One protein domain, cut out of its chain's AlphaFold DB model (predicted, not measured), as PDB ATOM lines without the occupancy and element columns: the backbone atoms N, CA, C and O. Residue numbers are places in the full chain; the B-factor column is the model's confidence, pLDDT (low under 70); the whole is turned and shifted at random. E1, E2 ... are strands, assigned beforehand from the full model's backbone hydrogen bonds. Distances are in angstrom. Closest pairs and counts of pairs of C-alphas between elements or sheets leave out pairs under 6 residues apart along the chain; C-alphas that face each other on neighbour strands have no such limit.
ATOM      1  N   PHE A   3      96.609 106.765 137.579       92.31
ATOM      2  CA  PHE A   3      95.605 105.828 138.054       92.31
ATOM      3  C   PHE A   3      95.444 105.979 139.564       92.31
ATOM      4  O   PHE A   3      96.432 106.150 140.277       92.31
ATOM      5  N   ALA A   4      94.214 105.896 140.048       90.38
ATOM      6  CA  ALA A   4      93.873 105.891 141.458       90.38
ATOM      7  C   ALA A   4      92.752 104.874 141.679       90.38
ATOM      8  O   ALA A   4      91.637 105.049 141.184       90.38
ATOM      9  N   GLU A   5      93.066 103.800 142.403       88.88
ATOM     10  CA  GLU A   5      92.085 102.783 142.769       88.88
ATOM     11  C   GLU A   5      91.387 103.192 144.070       88.88
ATOM     12  O   GLU A   5      91.979 103.147 145.148       88.88
ATOM     13  N   HIS A   6      90.134 103.630 143.957       84.31
ATOM     14  CA  HIS A   6      89.317 104.068 145.092       84.31
ATOM     15  C   HIS A   6      88.383 102.971 145.611       84.31
ATOM     16  O   HIS A   6      87.813 103.120 146.691       84.31
ATOM     17  N   GLN A   7      88.194 101.897 144.842       84.38
ATOM     18  CA  GLN A   7      87.398 100.753 145.251       84.38
ATOM     19  C   GLN A   7      88.256  99.817 146.107       84.38
ATOM     20  O   GLN A   7      89.398  99.512 145.767       84.38
ATOM     21  N   GLU A   8      87.686  99.302 147.195       84.12
ATOM     22  CA  GLU A   8      88.276  98.161 147.892       84.12
ATOM     23  C   GLU A   8      88.208  96.928 146.975       84.12
ATOM     24  O   GLU A   8      87.120  96.466 146.614       84.12
ATOM     25  N   ILE A   9      89.369  96.426 146.543       84.81
ATOM     26  CA  ILE A   9      89.447  95.221 145.715       84.81
ATOM     27  C   ILE A   9      89.509  94.006 146.642       84.81
ATOM     28  O   ILE A   9      90.487  93.798 147.357       84.81
ATOM     29  N   ASN A  10      88.444  93.205 146.624       85.25
ATOM     30  CA  ASN A  10      88.364  91.958 147.382       85.25
ATOM     31  C   ASN A  10      89.335  90.904 146.827       85.25
ATOM     32  O   ASN A  10      89.710  90.951 145.660       85.25
ATOM     33  N   SER A  11      89.673  89.884 147.619       84.19
ATOM     34  CA  SER A  11      90.622  88.823 147.226       84.19
ATOM     35  C   SER A  11      90.222  88.015 145.982       84.19
ATOM     36  O   SER A  11      91.063  87.347 145.386       84.19
ATOM     37  N   ASN A  12      88.948  88.052 145.590       88.94
ATOM     38  CA  ASN A  12      88.414  87.411 144.389       88.94
ATOM     39  C   ASN A  12      88.237  88.380 143.207       88.94
ATOM     40  O   ASN A  12      87.770  87.960 142.148       88.94
ATOM     41  N   GLN A  13      88.555  89.660 143.382       90.88
ATOM     42  CA  GLN A  13      88.482  90.688 142.356       90.88
ATOM     43  C   GLN A  13      89.884  91.095 141.919       90.88
ATOM     44  O   GLN A  13      90.832  91.057 142.696       90.88
ATOM     45  N   SER A  14      90.011  91.478 140.659       93.38
ATOM     46  CA  SER A  14      91.284  91.877 140.073       93.38
ATOM     47  C   SER A  14      91.046  92.935 139.009       93.38
ATOM     48  O   SER A  14      90.101  92.846 138.215       93.38
ATOM     49  N   ARG A  15      91.914  93.949 138.993       93.44
ATOM     50  CA  ARG A  15      91.960  94.962 137.938       93.44
ATOM     51  C   ARG A  15      93.348  94.965 137.325       93.44
ATOM     52  O   ARG A  15      94.262  95.624 137.816       93.44
ATOM     53  N   VAL A  16      93.483  94.207 136.245       94.06
ATOM     54  CA  VAL A  16      94.752  93.976 135.562       94.06
ATOM     55  C   VAL A  16      94.561  94.245 134.074       94.06
ATOM     56  O   VAL A  16      93.688  93.663 133.429       94.06
ATOM     57  N   PHE A  17      95.350  95.151 133.504       95.31
ATOM     58  CA  PHE A  17      95.186  95.541 132.102       95.31
ATOM     59  C   PHE A  17      96.510  95.850 131.411       95.31
ATOM     60  O   PHE A  17      97.486  96.274 132.025       95.31
ATOM     61  N   ASN A  18      96.516  95.651 130.098       95.44
ATOM     62  CA  ASN A  18      97.591  96.054 129.209       95.44
ATOM     63  C   ASN A  18      97.317  97.452 128.656       95.44
ATOM     64  O   ASN A  18      96.172  97.811 128.370       95.44
ATOM     65  N   LEU A  19      98.388  98.212 128.461       93.81
ATOM     66  CA  LEU A  19      98.356  99.508 127.798       93.81
ATOM     67  C   LEU A  19      99.019  99.366 126.435       93.81
ATOM     68  O   LEU A  19     100.156  98.903 126.366       93.81
ATOM     69  N   TYR A  20      98.328  99.786 125.380       92.88
ATOM     70  CA  TYR A  20      98.889  99.831 124.035       92.88
ATOM     71  C   TYR A  20      98.866 101.249 123.494       92.88
ATOM     72  O   TYR A  20      97.887 101.976 123.682       92.88
ATOM     73  N   ILE A  21      99.925 101.613 122.784       91.75
ATOM     74  CA  ILE A  21     100.020 102.870 122.052       91.75
ATOM     75  C   ILE A  21     100.325 102.530 120.597       91.75
ATOM     76  O   ILE A  21     101.279 101.817 120.316       91.75
ATOM     77  N   ASN A  22      99.481 102.995 119.676       91.44
ATOM     78  CA  ASN A  22      99.548 102.687 118.242       91.44
ATOM     79  C   ASN A  22      99.589 101.180 117.916       91.44
ATOM     80  O   ASN A  22     100.121 100.776 116.889       91.44
ATOM     81  N   GLY A  23      98.992 100.355 118.781       91.00
ATOM     82  CA  GLY A  23      98.961  98.896 118.637       91.00
ATOM     83  C   GLY A  23     100.102  98.164 119.347       91.00
ATOM     84  O   GLY A  23      99.977  96.965 119.582       91.00
ATOM     85  N   ASP A  24     101.145  98.873 119.779       90.12
ATOM     86  CA  ASP A  24     102.294  98.284 120.464       90.12
ATOM     87  C   ASP A  24     102.107  98.275 121.980       90.12
ATOM     88  O   ASP A  24     101.585  99.230 122.564       90.12
ATOM     89  N   LEU A  25     102.540  97.191 122.634       90.75
ATOM     90  CA  LEU A  25     102.489  97.076 124.090       90.75
ATOM     91  C   LEU A  25     103.417  98.121 124.715       90.75
ATOM     92  O   LEU A  25     104.627  98.101 124.512       90.75
ATOM     93  N   TRP A  26     102.842  99.021 125.506       87.69
ATOM     94  CA  TRP A  26     103.572 100.157 126.061       87.69
ATOM     95  C   TRP A  26     104.393  99.796 127.304       87.69
ATOM     96  O   TRP A  26     105.453 100.370 127.542       87.69
ATOM     97  N   LEU A  27     103.915  98.837 128.102       85.94
ATOM     98  CA  LEU A  27     104.586  98.373 129.316       85.94
ATOM     99  C   LEU A  27     105.337  97.064 129.054       85.94
ATOM    100  O   LEU A  27     104.733  95.996 128.989       85.94
ATOM    101  N   SER A  28     106.668  97.133 128.964       80.06
ATOM    102  CA  SER A  28     107.524  95.951 128.761       80.06
ATOM    103  C   SER A  28     107.532  94.988 129.955       80.06
ATOM    104  O   SER A  28     107.747  93.793 129.780       80.06
ATOM    105  N   ASN A  29     107.248  95.486 131.162       83.62
ATOM    106  CA  ASN A  29     107.236  94.695 132.398       83.62
ATOM    107  C   ASN A  29     105.926  93.908 132.612       83.62
ATOM    108  O   ASN A  29     105.739  93.313 133.673       83.62
ATOM    109  N   GLY A  30     105.026  93.901 131.623       88.50
ATOM    110  CA  GLY A  30     103.739  93.211 131.684       88.50
ATOM    111  C   GLY A  30     102.557  94.126 132.035       88.50
ATOM    112  O   GLY A  30     102.701  95.353 132.064       88.50
ATOM    113  N   PRO A  31     101.364  93.541 132.260       93.19
ATOM    114  CA  PRO A  31     100.149  94.298 132.543       93.19
ATOM    115  C   PRO A  31     100.244  95.033 133.880       93.19
ATOM    116  O   PRO A  31     100.907  94.574 134.807       93.19
ATOM    117  N   LEU A  32      99.527  96.150 134.000       91.44
ATOM    118  CA  LEU A  32      99.448  96.926 135.231       91.44
ATOM    119  C   LEU A  32      98.444  96.271 136.201       91.44
ATOM    120  O   LEU A  32      97.259  96.217 135.861       91.44
ATOM    121  N   PRO A  33      98.869  95.796 137.389       90.62
ATOM    122  CA  PRO A  33      97.983  95.159 138.357       90.62
ATOM    123  C   PRO A  33      97.530  96.172 139.418       90.62
ATOM    124  O   PRO A  33      98.169  96.323 140.458       90.62
ATOM    125  N   LEU A  34      96.460  96.928 139.148       87.50
ATOM    126  CA  LEU A  34      95.980  97.967 140.078       87.50
ATOM    127  C   LEU A  34      95.417  97.396 141.386       87.50
ATOM    128  O   LEU A  34      95.416  98.087 142.401       87.50
ATOM    129  N   ASP A  35      95.009  96.131 141.383       81.62
ATOM    130  CA  ASP A  35      94.593  95.381 142.571       81.62
ATOM    131  C   ASP A  35      95.695  95.209 143.627       81.62
ATOM    132  O   ASP A  35      95.392  95.080 144.810       81.62
ATOM    133  N   GLN A  36      96.970  95.285 143.240       79.81
ATOM    134  CA  GLN A  36      98.102  95.307 144.177       79.81
ATOM    135  C   GLN A  36      98.338  96.692 144.805       79.81
ATOM    136  O   GLN A  36      99.174  96.841 145.700       79.81
ATOM    137  N   TYR A  37      97.597  97.710 144.363       71.00
ATOM    138  CA  TYR A  37      97.728  99.100 144.795       71.00
ATOM    139  C   TYR A  37      96.393  99.689 145.298       71.00
ATOM    140  O   TYR A  37      96.022 100.789 144.876       71.00
ATOM    141  N   PRO A  38      95.658  99.019 146.212       64.62
ATOM    142  CA  PRO A  38      94.389  99.547 146.706       64.62
ATOM    143  C   PRO A  38      94.619 100.878 147.433       64.62
ATOM    144  O   PRO A  38      95.561 101.010 148.221       64.62
ATOM    145  N   PHE A  39      93.775 101.875 147.152       64.06
ATOM    146  CA  PHE A  39      93.857 103.236 147.704       64.06
ATOM    147  C   PHE A  39      95.163 103.980 147.401       64.06
ATOM    148  O   PHE A  39      95.531 104.921 148.107       64.06
ATOM    149  N   ARG A  40      95.886 103.569 146.357       70.44
ATOM    150  CA  ARG A  40      97.140 104.204 145.951       70.44
ATOM    151  C   ARG A  40      97.000 104.859 144.590       70.44
ATOM    152  O   ARG A  40      96.267 104.408 143.713       70.44
ATOM    153  N   ILE A  41      97.755 105.939 144.442       77.31
ATOM    154  CA  ILE A  41      97.967 106.609 143.169       77.31
ATOM    155  C   ILE A  41      99.194 105.966 142.531       77.31
ATOM    156  O   ILE A  41     100.235 105.842 143.179       77.31
ATOM    157  N   THR A  42      99.076 105.559 141.273       81.19
ATOM    158  CA  THR A  42     100.212 105.116 140.470       81.19
ATOM    159  C   THR A  42     100.247 105.863 139.148       81.19
ATOM    160  O   THR A  42      99.215 106.126 138.524       81.19
ATOM    161  N   SER A  43     101.453 106.217 138.726       83.56
ATOM    162  CA  SER A  43     101.698 106.943 137.491       83.56
ATOM    163  C   SER A  43     102.671 106.143 136.652       83.56
ATOM    164  O   SER A  43     103.777 105.831 137.085       83.56
ATOM    165  N   VAL A  44     102.266 105.838 135.426       80.00
ATOM    166  CA  VAL A  44     103.164 105.281 134.424       80.00
ATOM    167  C   VAL A  44     103.645 106.428 133.551       80.00
ATOM    168  O   VAL A  44     102.837 107.123 132.921       80.00
ATOM    169  N   ILE A  45     104.959 106.626 133.533       79.50
ATOM    170  CA  ILE A  45     105.639 107.670 132.772       79.50
ATOM    171  C   ILE A  45     106.680 106.986 131.892       79.50
ATOM    172  O   ILE A  45     107.465 106.172 132.370       79.50
ATOM    173  N   SER A  46     106.697 107.336 130.611       73.06
ATOM    174  CA  SER A  46     107.784 106.997 129.702       73.06
ATOM    175  C   SER A  46     108.329 108.304 129.143       73.06
ATOM    176  O   SER A  46     107.593 109.073 128.530       73.06
ATOM    177  N   SER A  47     109.605 108.581 129.410       64.50
ATOM    178  CA  SER A  47     110.333 109.716 128.829       64.50
ATOM    179  C   SER A  47     110.883 109.398 127.439       64.50
ATOM    180  O   SER A  47     111.211 110.306 126.682       64.50
ATOM    181  N   THR A  48     111.016 108.109 127.120       66.31
ATOM    182  CA  THR A  48     111.646 107.590 125.906       66.31
ATOM    183  C   THR A  48     111.003 106.254 125.551       66.31
ATOM    184  O   THR A  48     111.010 105.333 126.371       66.31
ATOM    185  N   SER A  49     110.477 106.132 124.338       69.19
ATOM    186  CA  SER A  49     110.120 104.846 123.743       69.19
ATOM    187  C   SER A  49     111.092 104.550 122.600       69.19
ATOM    188  O   SER A  49     111.512 105.470 121.894       69.19
ATOM    189  N   ASP A  50     111.455 103.282 122.435       70.69
ATOM    190  CA  ASP A  50     112.202 102.795 121.277       70.69
ATOM    191  C   ASP A  50     111.404 101.640 120.643       70.69
ATOM    192  O   ASP A  50     111.299 100.578 121.264       70.69
ATOM    193  N   PRO A  51     110.761 101.854 119.479       76.12
ATOM    194  CA  PRO A  51     110.801 103.072 118.666       76.12
ATOM    195  C   PRO A  51     110.042 104.265 119.294       76.12
ATOM    196  O   PRO A  51     109.173 104.084 120.157       76.12
ATOM    197  N   PRO A  52     110.332 105.512 118.869       80.38
ATOM    198  CA  PRO A  52     109.585 106.687 119.303       80.38
ATOM    199  C   PRO A  52     108.092 106.553 118.989       80.38
ATOM    200  O   PRO A  52     107.718 106.212 117.869       80.38
ATOM    201  N   ILE A  53     107.233 106.884 119.952       85.38
ATOM    202  CA  ILE A  53     105.795 107.010 119.718       85.38
ATOM    203  C   ILE A  53     105.586 108.231 118.825       85.38
ATOM    204  O   ILE A  53     105.745 109.375 119.254       85.38
ATOM    205  N   THR A  54     105.224 107.983 117.571       86.50
ATOM    206  CA  THR A  54     104.873 109.021 116.603       86.50
ATOM    207  C   THR A  54     103.396 108.934 116.239       86.50
ATOM    208  O   THR A  54     102.850 107.830 116.200       86.50
ATOM    209  N   PRO A  55     102.728 110.060 115.942       89.12
ATOM    210  CA  PRO A  55     101.390 110.019 115.367       89.12
ATOM    211  C   PRO A  55     101.364 109.239 114.044       89.12
ATOM    212  O   PRO A  55     102.361 109.211 113.319       89.12
ATOM    213  N   ASP A  56     100.222 108.630 113.725       89.94
ATOM    214  CA  ASP A  56      99.983 108.012 112.420       89.94
ATOM    215  C   ASP A  56      99.965 109.057 111.282       89.94
ATOM    216  O   ASP A  56     100.109 110.265 111.500       89.94
ATOM    217  N   SER A  57      99.769 108.610 110.038       90.56
ATOM    218  CA  SER A  57      99.706 109.508 108.872       90.56
ATOM    219  C   SER A  57      98.567 110.537 108.939       90.56
ATOM    220  O   SER A  57      98.613 111.541 108.230       90.56
ATOM    221  N   GLY A  58      97.566 110.318 109.796       92.38
ATOM    222  CA  GLY A  58      96.482 111.252 110.091       92.38
ATOM    223  C   GLY A  58      96.734 112.128 111.321       92.38
ATOM    224  O   GLY A  58      95.825 112.846 111.739       92.38
ATOM    225  N   GLY A  59      97.926 112.071 111.920       89.00
ATOM    226  CA  GLY A  59      98.272 112.829 113.119       89.00
ATOM    227  C   GLY A  59      97.642 112.282 114.404       89.00
ATOM    228  O   GLY A  59      97.558 113.018 115.388       89.00
ATOM    229  N   LYS A  60      97.187 111.024 114.426       92.50
ATOM    230  CA  LYS A  60      96.529 110.418 115.591       92.50
ATOM    231  C   LYS A  60      97.489 109.539 116.380       92.50
ATOM    232  O   LYS A  60      98.298 108.814 115.815       92.50
ATOM    233  N   ILE A  61      97.346 109.573 117.702       91.38
ATOM    234  CA  ILE A  61      97.928 108.585 118.611       91.38
ATOM    235  C   ILE A  61      96.769 107.761 119.156       91.38
ATOM    236  O   ILE A  61      95.837 108.313 119.743       91.38
ATOM    237  N   GLN A  62      96.807 106.451 118.937       94.12
ATOM    238  CA  GLN A  62      95.776 105.547 119.434       94.12
ATOM    239  C   GLN A  62      96.225 104.945 120.755       94.12
ATOM    240  O   GLN A  62      97.298 104.353 120.827       94.12
ATOM    241  N   VAL A  63      95.395 105.067 121.784       93.31
ATOM    242  CA  VAL A  63      95.659 104.468 123.090       93.31
ATOM    243  C   VAL A  63      94.581 103.444 123.394       93.31
ATOM    244  O   VAL A  63      93.393 103.760 123.337       93.31
ATOM    245  N   TRP A  64      95.002 102.234 123.749       95.25
ATOM    246  CA  TRP A  64      94.112 101.148 124.140       95.25
ATOM    247  C   TRP A  64      94.437 100.689 125.556       95.25
ATOM    248  O   TRP A  64      95.601 100.487 125.904       95.25
ATOM    249  N   ILE A  65      93.395 100.507 126.362       95.81
ATOM    250  CA  ILE A  65      93.484  99.979 127.722       95.81
ATOM    251  C   ILE A  65      92.660  98.698 127.744       95.81
ATOM    252  O   ILE A  65      91.431  98.741 127.787       95.81
ATOM    253  N   ASN A  66      93.339  97.557 127.679       96.19
ATOM    254  CA  ASN A  66      92.686  96.270 127.478       96.19
ATOM    255  C   ASN A  66      92.781  95.422 128.740       96.19
ATOM    256  O   ASN A  66      93.880  95.133 129.214       96.19
ATOM    257  N   SER A  67      91.630  94.983 129.249       96.19
ATOM    258  CA  SER A  67      91.557  94.009 130.341       96.19
ATOM    259  C   SER A  67      92.326  92.740 129.976       96.19
ATOM    260  O   SER A  67      92.222  92.253 128.849       96.19
ATOM    261  N   THR A  68      93.077  92.178 130.921       95.44
ATOM    262  CA  THR A  68      93.615  90.824 130.751       95.44
ATOM    263  C   THR A  68      92.510  89.787 130.961       95.44
ATOM    264  O   THR A  68      91.471  90.077 131.556       95.44
TER     265      THR A  68
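AT A GLANCE: This is residues 3 to 68 of the 105 residues of the protein "Malectin-like carbohydrate-binding domain containing protein" of Parasponia andersonii (UniProt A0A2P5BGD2). This is a loose rod with little regular structure: two antiparallel strands, E1 and E3, form a small ribbon, and the long loops before them reach the rod's two ends, at Ser 11 and Ser 57. The short E2 is set off from this ribbon. The printed part has 66 residues, no named helix and three named strands, E1, E2, E3, holding 14 residues, class all strand; the radius of gyration of the C-alphas is 14.0 A, the spans 44 by 21 by 19 A.

IN THESE COORDINATES: From Phe 3, go to C-alpha 16 at (94.752, 93.976, 135.562), where E1, residues 16 to 21, begins its 17.0 A. E2 is residues 41 to 43; E3, residues 63 to 67, runs 13.4 A to (91.557, 94.009, 130.341).

HOW THE PARTS SIT: E1 and E3 are antiparallel neighbours at 159 degrees; look for N 18 and O 66, 2.8 A apart, within hydrogen-bond range. E2 is apart from both and pairs with no named strand, but residues 3 to 4 pair antiparallel with its residues 41 to 42.

THE WHOLE: The printed part has no cut. Both links are long, 19 residues each. Residues 38 to 39 and 47 to 49 have pLDDT under 70.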